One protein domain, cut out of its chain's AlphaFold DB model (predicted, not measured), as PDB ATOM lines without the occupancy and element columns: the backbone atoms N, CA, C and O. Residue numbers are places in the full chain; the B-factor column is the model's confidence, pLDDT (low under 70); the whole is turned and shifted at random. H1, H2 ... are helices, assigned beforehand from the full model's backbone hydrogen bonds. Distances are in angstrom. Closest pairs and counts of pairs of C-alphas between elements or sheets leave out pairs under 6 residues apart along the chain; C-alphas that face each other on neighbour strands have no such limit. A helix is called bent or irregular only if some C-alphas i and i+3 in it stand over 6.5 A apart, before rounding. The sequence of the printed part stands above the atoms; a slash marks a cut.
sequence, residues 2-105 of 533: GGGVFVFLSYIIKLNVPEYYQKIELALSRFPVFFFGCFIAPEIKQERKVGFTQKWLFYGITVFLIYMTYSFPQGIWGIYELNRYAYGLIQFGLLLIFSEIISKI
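What this domain is: This is residues 2 to 105 of the 533 residues of the protein "Acyltransferase" of Clostridiaceae bacterium (UniProt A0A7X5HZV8). Two loosely joined groups of helices make a long outline: H4 and H5 cross at 45 degrees, and H3 runs beside H5, while H2, which leads into H3 end to end, lies mostly beyond the end of H5 where residue 80 is, with H1 folded against H2 as a hairpin. The printed part has 104 residues with five named helices, H1 to H5 in order, no named strand, and the class is all helix. It is only just loose, close to compact, with a radius of gyration of the C-alphas of 15.8 A, and spans 48 by 32 by 22 A.

Where its parts are: Find C-alpha 2 at (90.271, 103.514, 77.797); from there H1, residues 2 to 16, runs 22.0 A. Next come H2, residues 18 to 28, 13.4 A, and H3, residues 31 to 45, 21.5 A. H2 is irregular, with C-alphas 23 and 26 7.5 A apart, and H3 only just, with C-alphas 39 and 42 6.7 A apart. H4, residues 52 to 71, covers 28.7 A. H5, residues 80 to 104, covers 36.8 A and ends at C-alpha 104, (111.854, 77.804, 87.517).

How they stand to each other: Look at Lys 14 and Tyr 21, the closest C-alphas of the hairpin H1 and H2, 5.2 A apart. Residues 3 to 6 of H1 touch H3, closest at the C-alphas of Gly 3 and Pro 32, 5.3 A. H3 is close to H5 but not clearly touching, closest at the C-alphas of Val 33 and Gly 88, 5.9 A. H4 and H5 touch at a steep tilt of 45 degrees, opposite ways, closest at the C-alphas of Thr 62 and Ile 90, 4.9 A. H4 has every O i to N i+4 pair within hydrogen-bond range; H1 has 10 of 11, H2 4 of 7, H3 9 of 11 and H5 18 of 21.

The domain as a whole: The C-alphas farthest apart are those of Asn 16 and Ile 105, 50.8 A. The printed part has no cut and no long link. Residues 2 to 10 are among those under pLDDT 70.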
ATOM      1  N   GLY A   2      89.841 102.285  77.094       40.91
ATOM      2  CA  GLY A   2      90.271 103.514  77.797       40.91
ATOM      3  C   GLY A   2      91.635 104.115  77.403       40.91
ATOM      4  O   GLY A   2      91.789 105.329  77.435       40.91
ATOM      5  N   GLY A   3      92.618 103.303  76.989       48.16
ATOM      6  CA  GLY A   3      93.984 103.788  76.716       48.16
ATOM      7  C   GLY A   3      94.095 104.798  75.565       48.16
ATOM      8  O   GLY A   3      94.834 105.771  75.680       48.16
ATOM      9  N   GLY A   4      93.314 104.623  74.492       56.28
ATOM     10  CA  GLY A   4      93.342 105.520  73.329       56.28
ATOM     11  C   GLY A   4      92.837 106.934  73.629       56.28
ATOM     12  O   GLY A   4      93.354 107.898  73.074       56.28
ATOM     13  N   VAL A   5      91.895 107.072  74.570       58.28
ATOM     14  CA  VAL A   5      91.362 108.376  74.995       58.28
ATOM     15  C   VAL A   5      92.445 109.204  75.682       58.28
ATOM     16  O   VAL A   5      92.563 110.391  75.407       58.28
ATOM     17  N   PHE A   6      93.285 108.587  76.518       61.03
ATOM     18  CA  PHE A   6      94.380 109.292  77.192       61.03
ATOM     19  C   PHE A   6      95.494 109.701  76.230       61.03
ATOM     20  O   PHE A   6      96.009 110.808  76.350       61.03
ATOM     21  N   VAL A   7      95.823 108.855  75.251       63.12
ATOM     22  CA  VAL A   7      96.787 109.199  74.191       63.12
ATOM     23  C   VAL A   7      96.268 110.375  73.356       63.12
ATOM     24  O   VAL A   7      97.010 111.317  73.088       63.12
ATOM     25  N   PHE A   8      94.979 110.372  73.013       65.50
ATOM     26  CA  PHE A   8      94.335 111.462  72.282       65.50
ATOM     27  C   PHE A   8      94.288 112.766  73.095       65.50
ATOM     28  O   PHE A   8      94.666 113.825  72.601       65.50
ATOM     29  N   LEU A   9      93.909 112.690  74.372       64.31
ATOM     30  CA  LEU A   9      93.847 113.837  75.284       64.31
ATOM     31  C   LEU A   9      95.242 114.424  75.555       64.31
ATOM     32  O   LEU A   9      95.415 115.639  75.587       64.31
ATOM     33  N   SER A  10      96.252 113.559  75.658       67.12
ATOM     34  CA  SER A  10      97.672 113.918  75.715       67.12
ATOM     35  C   SER A  10      98.105 114.703  74.468       67.12
ATOM     36  O   SER A  10      98.810 115.704  74.585       67.12
ATOM     37  N   TYR A  11      97.633 114.305  73.282       70.69
ATOM     38  CA  TYR A  11      97.906 115.008  72.025       70.69
ATOM     39  C   TYR A  11      97.204 116.373  71.946       70.69
ATOM     40  O   TYR A  11      97.815 117.352  71.523       70.69
ATOM     41  N   ILE A  12      95.958 116.472  72.423       72.94
ATOM     42  CA  ILE A  12      95.235 117.751  72.533       72.94
ATOM     43  C   ILE A  12      96.001 118.722  73.440       72.94
ATOM     44  O   ILE A  12      96.181 119.885  73.079       72.94
ATOM     45  N   ILE A  13      96.487 118.260  74.597       70.88
ATOM     46  CA  ILE A  13      97.267 119.096  75.520       70.88
ATOM     47  C   ILE A  13      98.574 119.555  74.861       70.88
ATOM     48  O   ILE A  13      98.917 120.730  74.968       70.88
ATOM     49  N   LYS A  14      99.268 118.668  74.138       73.44
ATOM     50  CA  LYS A  14     100.499 119.004  73.405       73.44
ATOM     51  C   LYS A  14     100.275 120.097  72.357       73.44
ATOM     52  O   LYS A  14     101.078 121.019  72.284       73.44
ATOM     53  N   LEU A  15      99.199 120.004  71.572       76.19
ATOM     54  CA  LEU A  15      98.897 120.967  70.507       76.19
ATOM     55  C   LEU A  15      98.524 122.354  71.046       76.19
ATOM     56  O   LEU A  15      98.854 123.355  70.420       76.19
ATOM     57  N   ASN A  16      97.851 122.417  72.198       74.44
ATOM     58  CA  ASN A  16      97.365 123.680  72.753       74.44
ATOM     59  C   ASN A  16      98.349 124.331  73.737       74.44
ATOM     60  O   ASN A  16      98.380 125.555  73.839       74.44
ATOM     61  N   VAL A  17      99.134 123.540  74.484       78.19
ATOM     62  CA  VAL A  17     100.054 124.046  75.520       78.19
ATOM     63  C   VAL A  17     101.348 123.204  75.586       78.19
ATOM     64  O   VAL A  17     101.536 122.414  76.519       78.19
ATOM     65  N   PRO A  18     102.280 123.375  74.626       74.38
ATOM     66  CA  PRO A  18     103.488 122.549  74.515       74.38
ATOM     67  C   PRO A  18     104.381 122.578  75.766       74.38
ATOM     68  O   PRO A  18     104.880 121.539  76.198       74.38
ATOM     69  N   GLU A  19     104.536 123.745  76.398       74.12
ATOM     70  CA  GLU A  19     105.347 123.900  77.616       74.12
ATOM     71  C   GLU A  19     104.772 123.146  78.821       74.12
ATOM     72  O   GLU A  19     105.509 122.626  79.659       74.12
ATOM     73  N   TYR A  20     103.442 123.086  78.931       72.19
ATOM     74  CA  TYR A  20     102.786 122.339  80.000       72.19
ATOM     75  C   TYR A  20     102.892 120.842  79.740       72.19
ATOM     76  O   TYR A  20     103.232 120.089  80.652       72.19
ATOM     77  N   TYR A  21     102.683 120.426  78.488       75.31
ATOM     78  CA  TYR A  21     102.852 119.044  78.066       75.31
ATOM     79  C   TYR A  21     104.231 118.499  78.448       75.31
ATOM     80  O   TYR A  21     104.295 117.469  79.107       75.31
ATOM     81  N   GLN A  22     105.316 119.225  78.158       72.69
ATOM     82  CA  GLN A  22     106.679 118.806  78.520       72.69
ATOM     83  C   GLN A  22     106.858 118.533  80.024       72.69
ATOM     84  O   GLN A  22     107.604 117.632  80.404       72.69
ATOM     85  N   LYS A  23     106.140 119.256  80.892       72.81
ATOM     86  CA  LYS A  23     106.201 119.068  82.353       72.81
ATOM     87  C   LYS A  23     105.434 117.837  82.840       72.81
ATOM     88  O   LYS A  23     105.752 117.320  83.908       72.81
ATOM     89  N   ILE A  24     104.430 117.371  82.094       68.56
ATOM     90  CA  ILE A  24     103.541 116.270  82.509       68.56
ATOM     91  C   ILE A  24     103.623 115.024  81.619       68.56
ATOM     92  O   ILE A  24     103.058 113.989  81.964       68.56
ATOM     93  N   GLU A  25     104.342 115.090  80.500       70.56
ATOM     94  CA  GLU A  25     104.482 114.023  79.502       70.56
ATOM     95  C   GLU A  25     104.930 112.694  80.134       70.56
ATOM     96  O   GLU A  25     104.426 111.619  79.795       70.56
ATOM     97  N   LEU A  26     105.854 112.758  81.097       67.12
ATOM     98  CA  LEU A  26     106.367 111.581  81.800       67.12
ATOM     99  C   LEU A  26     105.278 110.870  82.620       67.12
ATOM    100  O   LEU A  26     105.296 109.650  82.746       67.12
ATOM    101  N   ALA A  27     104.328 111.624  83.180       67.06
ATOM    102  CA  ALA A  27     103.182 111.071  83.894       67.06
ATOM    103  C   ALA A  27     102.108 110.579  82.913       67.06
ATOM    104  O   ALA A  27     101.586 109.476  83.076       67.06
ATOM    105  N   LEU A  28     101.835 111.355  81.855       68.62
ATOM    106  CA  LEU A  28     100.837 111.020  80.837       68.62
ATOM    107  C   LEU A  28     101.138 109.693  80.133       68.62
ATOM    108  O   LEU A  28     100.258 108.842  80.006       68.62
ATOM    109  N   SER A  29     102.400 109.475  79.766       67.69
ATOM    110  CA  SER A  29     102.864 108.235  79.128       67.69
ATOM    111  C   SER A  29     102.772 106.992  80.028       67.69
ATOM    112  O   SER A  29     102.767 105.870  79.523       67.69
ATOM    113  N   ARG A  30     102.634 107.158  81.352       71.38
ATOM    114  CA  ARG A  30     102.543 106.056  82.329       71.38
ATOM    115  C   ARG A  30     101.110 105.677  82.705       71.38
ATOM    116  O   ARG A  30     100.901 104.569  83.200       71.38
ATOM    117  N   PHE A  31     100.115 106.532  82.442       68.88
ATOM    118  CA  PHE A  31      98.711 106.221  82.743       68.88
ATOM    119  C   PHE A  31      98.216 104.930  82.080       68.88
ATOM    120  O   PHE A  31      97.623 104.115  82.790       68.88
ATOM    121  N   PRO A  32      98.463 104.669  80.777       67.62
ATOM    122  CA  PRO A  32      97.995 103.431  80.155       67.62
ATOM    123  C   PRO A  32      98.551 102.176  80.834       67.62
ATOM    124  O   PRO A  32      97.808 101.218  81.034       67.62
ATOM    125  N   VAL A  33      99.822 102.205  81.248       69.25
ATOM    126  CA  VAL A  33     100.487 101.097  81.952       69.25
ATOM    127  C   VAL A  33      99.869 100.880  83.334       69.25
ATOM    128  O   VAL A  33      99.575  99.748  83.709       69.25
ATOM    129  N   PHE A  34      99.604 101.964  84.067       66.88
ATOM    130  CA  PHE A  34      98.941 101.905  85.369       66.88
ATOM    131  C   PHE A  34      97.539 101.284  85.274       66.88
ATOM    132  O   PHE A  34      97.240 100.323  85.983       66.88
ATOM    133  N   PHE A  35      96.698 101.767  84.353       66.50
ATOM    134  CA  PHE A  35      95.355 101.216  84.150       66.50
ATOM    135  C   PHE A  35      95.392  99.758  83.694       66.50
ATOM    136  O   PHE A  35      94.586  98.954  84.153       66.50
ATOM    137  N   PHE A  36      96.337  99.399  82.824       70.88
ATOM    138  CA  PHE A  36      96.538  98.014  82.411       70.88
ATOM    139  C   PHE A  36      96.869  97.108  83.608       70.88
ATOM    140  O   PHE A  36      96.261  96.049  83.755       70.88
ATOM    141  N   GLY A  37      97.728  97.567  84.523       68.88
ATOM    142  CA  GLY A  37      97.974  96.899  85.802       68.88
ATOM    143  C   GLY A  37      96.705  96.730  86.645       68.88
ATOM    144  O   GLY A  37      96.451  95.639  87.155       68.88
ATOM    145  N   CYS A  38      95.857  97.760  86.735       68.44
ATOM    146  CA  CYS A  38      94.570  97.676  87.437       68.44
ATOM    147  C   CYS A  38      93.608  96.653  86.814       68.44
ATOM    148  O   CYS A  38      92.891  95.980  87.551       68.44
ATOM    149  N   PHE A  39      93.589  96.516  85.484       73.25
ATOM    150  CA  PHE A  39      92.743  95.535  84.795       73.25
ATOM    151  C   PHE A  39      93.232  94.097  84.969       73.25
ATOM    152  O   PHE A  39      92.415  93.182  85.019       73.25
ATOM    153  N   ILE A  40      94.545  93.890  85.074       72.19
ATOM    154  CA  ILE A  40      95.143  92.557  85.220       72.19
ATOM    155  C   ILE A  40      95.154  92.085  86.679       72.19
ATOM    156  O   ILE A  40      95.105  90.882  86.937       72.19
ATOM    157  N   ALA A  41      95.185  93.000  87.650       71.62
ATOM    158  CA  ALA A  41      95.262  92.652  89.068       71.62
ATOM    159  C   ALA A  41      94.174  91.655  89.549       71.62
ATOM    160  O   ALA A  41      94.528  90.720  90.273       71.62
ATOM    161  N   PRO A  42      92.886  91.767  89.152       71.25
ATOM    162  CA  PRO A  42      91.864  90.773  89.493       71.25
ATOM    163  C   PRO A  42      92.151  89.379  88.921       71.25
ATOM    164  O   PRO A  42      91.927  88.386  89.607       71.25
ATOM    165  N   GLU A  43      92.679  89.303  87.698       78.44
ATOM    166  CA  GLU A  43      92.997  88.043  87.013       78.44
ATOM    167  C   GLU A  43      94.197  87.340  87.667       78.44
ATOM    168  O   GLU A  43      94.157  86.128  87.884       78.44
ATOM    169  N   ILE A  44      95.222  88.104  88.073       74.19
ATOM    170  CA  ILE A  44      96.359  87.593  88.862       74.19
ATOM    171  C   ILE A  44      95.871  87.051  90.208       74.19
ATOM    172  O   ILE A  44      96.284  85.972  90.624       74.19
ATOM    173  N   LYS A  45      94.965  87.771  90.881       73.56
ATOM    174  CA  LYS A  45      94.406  87.349  92.175       73.56
ATOM    175  C   LYS A  45      93.582  86.060  92.071       73.56
ATOM    176  O   LYS A  45      93.467  85.338  93.054       73.56
ATOM    177  N   GLN A  46      93.014  85.779  90.899       79.88
ATOM    178  CA  GLN A  46      92.292  84.542  90.595       79.88
ATOM    179  C   GLN A  46      93.209  83.425  90.059       79.88
ATOM    180  O   GLN A  46      92.701  82.409  89.590       79.88
ATOM    181  N   GLU A  47      94.534  83.616  90.087       77.50
ATOM    182  CA  GLU A  47      95.553  82.668  89.601       77.50
ATOM    183  C   GLU A  47      95.324  82.181  88.162       77.50
ATOM    184  O   GLU A  47      95.739  81.086  87.761       77.50
ATOM    185  N   ARG A  48      94.665  83.002  87.339       77.00
ATOM    186  CA  ARG A  48      94.387  82.640  85.953       77.00
ATOM    187  C   ARG A  48      95.685  82.607  85.157       77.00
ATOM    188  O   ARG A  48      96.439  83.577  85.095       77.00
ATOM    189  N   LYS A  49      95.942  81.467  84.516       76.56
ATOM    190  CA  LYS A  49      97.121  81.278  83.669       76.56
ATOM    191  C   LYS A  49      96.930  82.000  82.339       76.56
ATOM    192  O   LYS A  49      95.907  81.841  81.681       76.56
ATOM    193  N   VAL A  50      97.955  82.734  81.914       78.44
ATOM    194  CA  VAL A  50      98.009  83.304  80.561       78.44
ATOM    195  C   VAL A  50      98.117  82.158  79.553       78.44
ATOM    196  O   VAL A  50      99.000  81.302  79.681       78.44
ATOM    197  N   GLY A  51      97.224  82.132  78.561       80.69
ATOM    198  CA  GLY A  51      97.195  81.085  77.539       80.69
ATOM    199  C   GLY A  51      98.467  81.065  76.688       80.69
ATOM    200  O   GLY A  51      99.097  82.100  76.470       80.69
ATOM    201  N   PHE A  52      98.838  79.891  76.168       81.50
ATOM    202  CA  PHE A  52     100.050  79.702  75.358       81.50
ATOM    203  C   PHE A  52     100.132  80.689  74.180       81.50
ATOM    204  O   PHE A  52     101.130  81.390  74.028       81.50
ATOM    205  N   THR A  53      99.050  80.827  73.411       82.06
ATOM    206  CA  THR A  53      98.972  81.740  72.258       82.06
ATOM    207  C   THR A  53      99.156  83.205  72.653       82.06
ATOM    208  O   THR A  53      99.837  83.958  71.964       82.06
ATOM    209  N   GLN A  54      98.591  83.616  73.793       81.19
ATOM    210  CA  GLN A  54      98.708  84.988  74.291       81.19
ATOM    211  C   GLN A  54     100.142  85.300  74.728       81.19
ATOM    212  O   GLN A  54     100.650  86.374  74.416       81.19
ATOM    213  N   LYS A  55     100.819  84.358  75.398       82.88
ATOM    214  CA  LYS A  55     102.227  84.517  75.795       82.88
ATOM    215  C   LYS A  55     103.134  84.739  74.588       82.88
ATOM    216  O   LYS A  55     103.878  85.714  74.562       82.88
ATOM    217  N   TRP A  56     103.032  83.881  73.574       84.62
ATOM    218  CA  TRP A  56     103.841  84.006  72.359       84.62
ATOM    219  C   TRP A  56     103.542  85.281  71.578       84.62
ATOM    220  O   TRP A  56     104.469  85.911  71.073       84.62
ATOM    221  N   LEU A  57     102.279  85.712  71.548       85.88
ATOM    222  CA  LEU A  57     101.908  87.005  70.980       85.88
ATOM    223  C   LEU A  57     102.600  88.162  71.720       85.88
ATOM    224  O   LEU A  57     103.203  89.017  71.078       85.88
ATOM    225  N   PHE A  58     102.571  88.178  73.057       83.81
ATOM    226  CA  PHE A  58     103.250  89.212  73.845       83.81
ATOM    227  C   PHE A  58     104.771  89.187  73.670       83.81
ATOM    228  O   PHE A  58     105.379  90.251  73.565       83.81
ATOM    229  N   TYR A  59     105.390  88.008  73.589       87.38
ATOM    230  CA  TYR A  59     106.824  87.884  73.311       87.38
ATOM    231  C   TYR A  59     107.170  88.418  71.917       87.38
ATOM    232  O   TYR A  59     108.088  89.227  71.791       87.38
ATOM    233  N   GLY A  60     106.384  88.064  70.895       88.94
ATOM    234  CA  GLY A  60     106.544  88.584  69.537       88.94
ATOM    235  C   GLY A  60     106.396  90.104  69.463       88.94
ATOM    236  O   GLY A  60     107.258  90.777  68.902       88.94
ATOM    237  N   ILE A  61     105.365  90.663  70.108       88.12
ATOM    238  CA  ILE A  61     105.160  92.117  70.213       88.12
ATOM    239  C   ILE A  61     106.344  92.778  70.923       88.12
ATOM    240  O   ILE A  61     106.806  93.828  70.492       88.12
ATOM    241  N   THR A  62     106.865  92.168  71.985       89.75
ATOM    242  CA  THR A  62     107.992  92.719  72.750       89.75
ATOM    243  C   THR A  62     109.257  92.779  71.908       89.75
ATOM    244  O   THR A  62     109.891  93.828  71.851       89.75
ATOM    245  N   VAL A  63     109.598  91.696  71.205       91.38
ATOM    246  CA  VAL A  63     110.764  91.651  70.310       91.38
ATOM    247  C   VAL A  63     110.611  92.651  69.165       91.38
ATOM    248  O   VAL A  63     111.541  93.409  68.889       91.38
ATOM    249  N   PHE A  64     109.430  92.714  68.546       91.56
ATOM    250  CA  PHE A  64     109.130  93.684  67.495       91.56
ATOM    251  C   PHE A  64     109.272  95.128  67.991       91.56
ATOM    252  O   PHE A  64     109.933  95.938  67.348       91.56
ATOM    253  N   LEU A  65     108.702  95.459  69.151       89.25
ATOM    254  CA  LEU A  65     108.788  96.806  69.714       89.25
ATOM    255  C   LEU A  65     110.217  97.162  70.142       89.25
ATOM    256  O   LEU A  65     110.635  98.294  69.915       89.25
ATOM    257  N   ILE A  66     110.992  96.219  70.691       89.38
ATOM    258  CA  ILE A  66     112.423  96.427  70.966       89.38
ATOM    259  C   ILE A  66     113.147  96.776  69.662       89.38
ATOM    260  O   ILE A  66     113.809  97.810  69.601       89.38
ATOM    261  N   TYR A  67     112.960  95.982  68.604       91.19
ATOM    262  CA  TYR A  67     113.553  96.246  67.293       91.19
ATOM    263  C   TYR A  67     113.150  97.620  66.736       91.19
ATOM    264  O   TYR A  67     114.008  98.374  66.276       91.19
ATOM    265  N   MET A  68     111.869  97.983  66.831       87.62
ATOM    266  CA  MET A  68     111.357  99.275  66.374       87.62
ATOM    267  C   MET A  68     111.945 100.448  67.171       87.62
ATOM    268  O   MET A  68     112.409 101.417  66.579       87.62
ATOM    269  N   THR A  69     111.979 100.364  68.503       87.06
ATOM    270  CA  THR A  69     112.561 101.425  69.348       87.06
ATOM    271  C   THR A  69     114.074 101.562  69.175       87.06
ATOM    272  O   THR A  69     114.592 102.673  69.255       87.06
ATOM    273  N   TYR A  70     114.773 100.460  68.889       88.31
ATOM    274  CA  TYR A  70     116.210 100.457  68.616       88.31
ATOM    275  C   TYR A  70     116.537 101.040  67.235       88.31
ATOM    276  O   TYR A  70     117.451 101.848  67.106       88.31
ATOM    277  N   SER A  71     115.761 100.667  66.214       87.62
ATOM    278  CA  SER A  71     115.959 101.124  64.831       87.62
ATOM    279  C   SER A  71     115.526 102.578  64.624       87.62
ATOM    280  O   SER A  71     116.057 103.263  63.753       87.62
ATOM    281  N   PHE A  72     114.586 103.072  65.437       86.69
ATOM    282  CA  PHE A  72     114.058 104.437  65.368       86.69
ATOM    283  C   PHE A  72     114.179 105.159  66.722       86.69
ATOM    284  O   PHE A  72     113.164 105.439  67.372       86.69
ATOM    285  N   PRO A  73     115.398 105.517  67.169       79.69
ATOM    286  CA  PRO A  73     115.620 106.102  68.495       79.69
ATOM    287  C   PRO A  73     114.944 107.471  68.671       79.69
ATOM    288  O   PRO A  73     114.522 107.815  69.775       79.69
ATOM    289  N   GLN A  74     114.773 108.222  67.577       78.81
ATOM    290  CA  GLN A  74     114.076 109.516  67.562       78.81
ATOM    291  C   GLN A  74     112.542 109.393  67.514       78.81
ATOM    292  O   GLN A  74     111.839 110.399  67.571       78.81
ATOM    293  N   GLY A  75     112.008 108.172  67.437       79.00
ATOM    294  CA  GLY A  75     110.575 107.900  67.402       79.00
ATOM    295  C   GLY A  75     110.170 107.003  66.244       79.00
ATOM    296  O   GLY A  75     110.565 107.236  65.101       79.00
ATOM    297  N   ILE A  76     109.326 106.010  66.523       77.31
ATOM    298  CA  ILE A  76     108.649 105.212  65.495       77.31
ATOM    299  C   ILE A  76     107.892 106.160  64.555       77.31
ATOM    300  O   ILE A  76     107.058 106.949  64.998       77.31
ATOM    301  N   TRP A  77     108.226 106.113  63.261       75.88
ATOM    302  CA  TRP A  77     107.681 107.004  62.222       75.88
ATOM    303  C   TRP A  77     107.847 108.509  62.507       75.88
ATOM    304  O   TRP A  77     107.034 109.321  62.075       75.88
ATOM    305  N   GLY A  78     108.895 108.892  63.244       73.38
ATOM    306  CA  GLY A  78     109.169 110.290  63.600       73.38
ATOM    307  C   GLY A  78     108.383 110.805  64.809       73.38
ATOM    308  O   GLY A  78     108.435 111.997  65.102       73.38
ATOM    309  N   ILE A  79     107.669 109.931  65.531       76.44
ATOM    310  CA  ILE A  79     106.893 110.286  66.727       76.44
ATOM    311  C   ILE A  79     107.554 109.668  67.963       76.44
ATOM    312  O   ILE A  79     107.388 108.482  68.256       76.44
ATOM    313  N   TYR A  80     108.302 110.474  68.718       77.94
ATOM    314  CA  TYR A  80     109.038 110.027  69.906       77.94
ATOM    315  C   TYR A  80     108.129 109.452  71.008       77.94
ATOM    316  O   TYR A  80     108.495 108.508  71.710       77.94
ATOM    317  N   GLU A  81     106.900 109.950  71.135       73.19
ATOM    318  CA  GLU A  81     105.929 109.463  72.116       73.19
ATOM    319  C   GLU A  81     105.560 107.993  71.903       73.19
ATOM    320  O   GLU A  81     105.310 107.280  72.876       73.19
ATOM    321  N   LEU A  82     105.561 107.515  70.654       75.62
ATOM    322  CA  LEU A  82     105.299 106.106  70.362       75.62
ATOM    323  C   LEU A  82     106.370 105.205  70.975       75.62
ATOM    324  O   LEU A  82     106.028 104.136  71.475       75.62
ATOM    325  N   ASN A  83     107.626 105.660  71.052       81.38
ATOM    326  CA  ASN A  83     108.671 104.933  71.775       81.38
ATOM    327  C   ASN A  83     108.346 104.856  73.270       81.38
ATOM    328  O   ASN A  83     108.501 103.802  73.882       81.38
ATOM    329  N   ARG A  84     107.826 105.941  73.863       76.69
ATOM    330  CA  ARG A  84     107.437 105.955  75.284       76.69
ATOM    331  C   ARG A  84     106.284 105.004  75.591       76.69
ATOM    332  O   ARG A  84     106.348 104.284  76.585       76.69
ATOM    333  N   TYR A  85     105.266 104.952  74.735       78.00
ATOM    334  CA  TYR A  85     104.180 103.978  74.883       78.00
ATOM    335  C   TYR A  85     104.650 102.543  74.604       78.00
ATOM    336  O   TYR A  85     104.233 101.619  75.306       78.00
ATOM    337  N   ALA A  86     105.564 102.353  73.648       82.50
ATOM    338  CA  ALA A  86     106.181 101.059  73.367       82.50
ATOM    339  C   ALA A  86     106.965 100.526  74.573       82.50
ATOM    340  O   ALA A  86     106.837  99.345  74.890       82.50
ATOM    341  N   TYR A  87     107.688 101.380  75.312       82.75
ATOM    342  CA  TYR A  87     108.396 100.964  76.529       82.75
ATOM    343  C   TYR A  87     107.468 100.334  77.570       82.75
ATOM    344  O   TYR A  87     107.866  99.367  78.213       82.75
ATOM    345  N   GLY A  88     106.229 100.813  77.706       77.38
ATOM    346  CA  GLY A  88     105.250 100.206  78.611       77.38
ATOM    347  C   GLY A  88     104.900  98.760  78.235       77.38
ATOM    348  O   GLY A  88     104.860  97.883  79.097       77.38
ATOM    349  N   LEU A  89     104.697  98.490  76.942       79.44
ATOM    350  CA  LEU A  89     104.409  97.141  76.438       79.44
ATOM    351  C   LEU A  89     105.640  96.228  76.495       79.44
ATOM    352  O   LEU A  89     105.518  95.067  76.883       79.44
ATOM    353  N   ILE A  90     106.823  96.763  76.176       85.31
ATOM    354  CA  ILE A  90     108.099  96.046  76.296       85.31
ATOM    355  C   ILE A  90     108.326  95.616  77.749       85.31
ATOM    356  O   ILE A  90     108.624  94.453  78.007       85.31
ATOM    357  N   GLN A  91     108.137  96.527  78.710       81.88
ATOM    358  CA  GLN A  91     108.273  96.230  80.140       81.88
ATOM    359  C   GLN A  91     107.340  95.100  80.580       81.88
ATOM    360  O   GLN A  91     107.760  94.224  81.332       81.88
ATOM    361  N   PHE A  92     106.099  95.085  80.093       78.00
ATOM    362  CA  PHE A  92     105.150  94.025  80.419       78.00
ATOM    363  C   PHE A  92     105.579  92.661  79.862       78.00
ATOM    364  O   PHE A  92     105.546  91.662  80.581       78.00
ATOM    365  N   GLY A  93     106.028  92.607  78.608       83.38
ATOM    366  CA  GLY A  93     106.527  91.365  78.023       83.38
ATOM    367  C   GLY A  93     107.791  90.850  78.704       83.38
ATOM    368  O   GLY A  93     107.886  89.659  78.995       83.38
ATOM    369  N   LEU A  94     108.718  91.744  79.053       85.12
ATOM    370  CA  LEU A  94     109.884  91.397  79.867       85.12
ATOM    371  C   LEU A  94     109.465  90.857  81.237       85.12
ATOM    372  O   LEU A  94     110.012  89.855  81.682       85.12
ATOM    373  N   LEU A  95     108.469  91.463  81.887       83.44
ATOM    374  CA  LEU A  95     107.959  91.003  83.180       83.44
ATOM    375  C   LEU A  95     107.374  89.584  83.106       83.44
ATOM    376  O   LEU A  95     107.609  88.788  84.014       83.44
ATOM    377  N   LEU A  96     106.679  89.233  82.018       81.75
ATOM    378  CA  LEU A  96     106.212  87.861  81.777       81.75
ATOM    379  C   LEU A  96     107.381  86.875  81.624       81.75
ATOM    380  O   LEU A  96     107.373  85.823  82.265       81.75
ATOM    381  N   ILE A  97     108.408  87.238  80.848       84.25
ATOM    382  CA  ILE A  97     109.622  86.421  80.669       84.25
ATOM    383  C   ILE A  97     110.334  86.223  82.013       84.25
ATOM    384  O   ILE A  97     110.645  85.095  82.397       84.25
ATOM    385  N   PHE A  98     110.553  87.305  82.767       82.69
ATOM    386  CA  PHE A  98     111.183  87.257  84.086       82.69
ATOM    387  C   PHE A  98     110.378  86.417  85.075       82.69
ATOM    388  O   PHE A  98     110.963  85.621  85.804       82.69
ATOM    389  N   SER A  99     109.049  86.544  85.082       78.69
ATOM    390  CA  SER A  99     108.171  85.726  85.923       78.69
ATOM    391  C   SER A  99     108.333  84.233  85.623       78.69
ATOM    392  O   SER A  99     108.445  83.426  86.546       78.69
ATOM    393  N   GLU A 100     108.430  83.857  84.347       81.06
ATOM    394  CA  GLU A 100     108.608  82.466  83.930       81.06
ATOM    395  C   GLU A 100     109.995  81.919  84.296       81.06
ATOM    396  O   GLU A 100     110.105  80.792  84.784       81.06
ATOM    397  N   ILE A 101     111.046  82.729  84.149       82.50
ATOM    398  CA  ILE A 101     112.401  82.379  84.595       82.50
ATOM    399  C   ILE A 101     112.425  82.189  86.116       82.50
ATOM    400  O   ILE A 101     112.863  81.145  86.596       82.50
ATOM    401  N   ILE A 102     111.900  83.153  86.876       77.75
ATOM    402  CA  ILE A 102     111.872  83.111  88.345       77.75
ATOM    403  C   ILE A 102     111.054  81.915  88.841       77.75
ATOM    404  O   ILE A 102     111.472  81.260  89.792       77.75
ATOM    405  N   SER A 103     109.957  81.555  88.166       76.31
ATOM    406  CA  SER A 103     109.144  80.381  88.526       76.31
ATOM    407  C   SER A 103     109.904  79.048  88.450       76.31
ATOM    408  O   SER A 103     109.524  78.083  89.111       76.31
ATOM    409  N   LYS A 104     110.994  78.989  87.671       80.50
ATOM    410  CA  LYS A 104     111.854  77.804  87.517       80.50
ATOM    411  C   LYS A 104     113.043  77.799  88.484       80.50
ATOM    412  O   LYS A 104     113.681  76.761  88.657       80.50
ATOM    413  N   ILE A 105     113.343  78.926  89.132       77.31
ATOM    414  CA  ILE A 105     114.470  79.069  90.060       77.31
ATOM    415  C   ILE A 105     114.058  78.567  91.453       77.31
ATOM    416  O   ILE A 105     113.158  79.111  92.085       77.31
TER     417      ILE A 105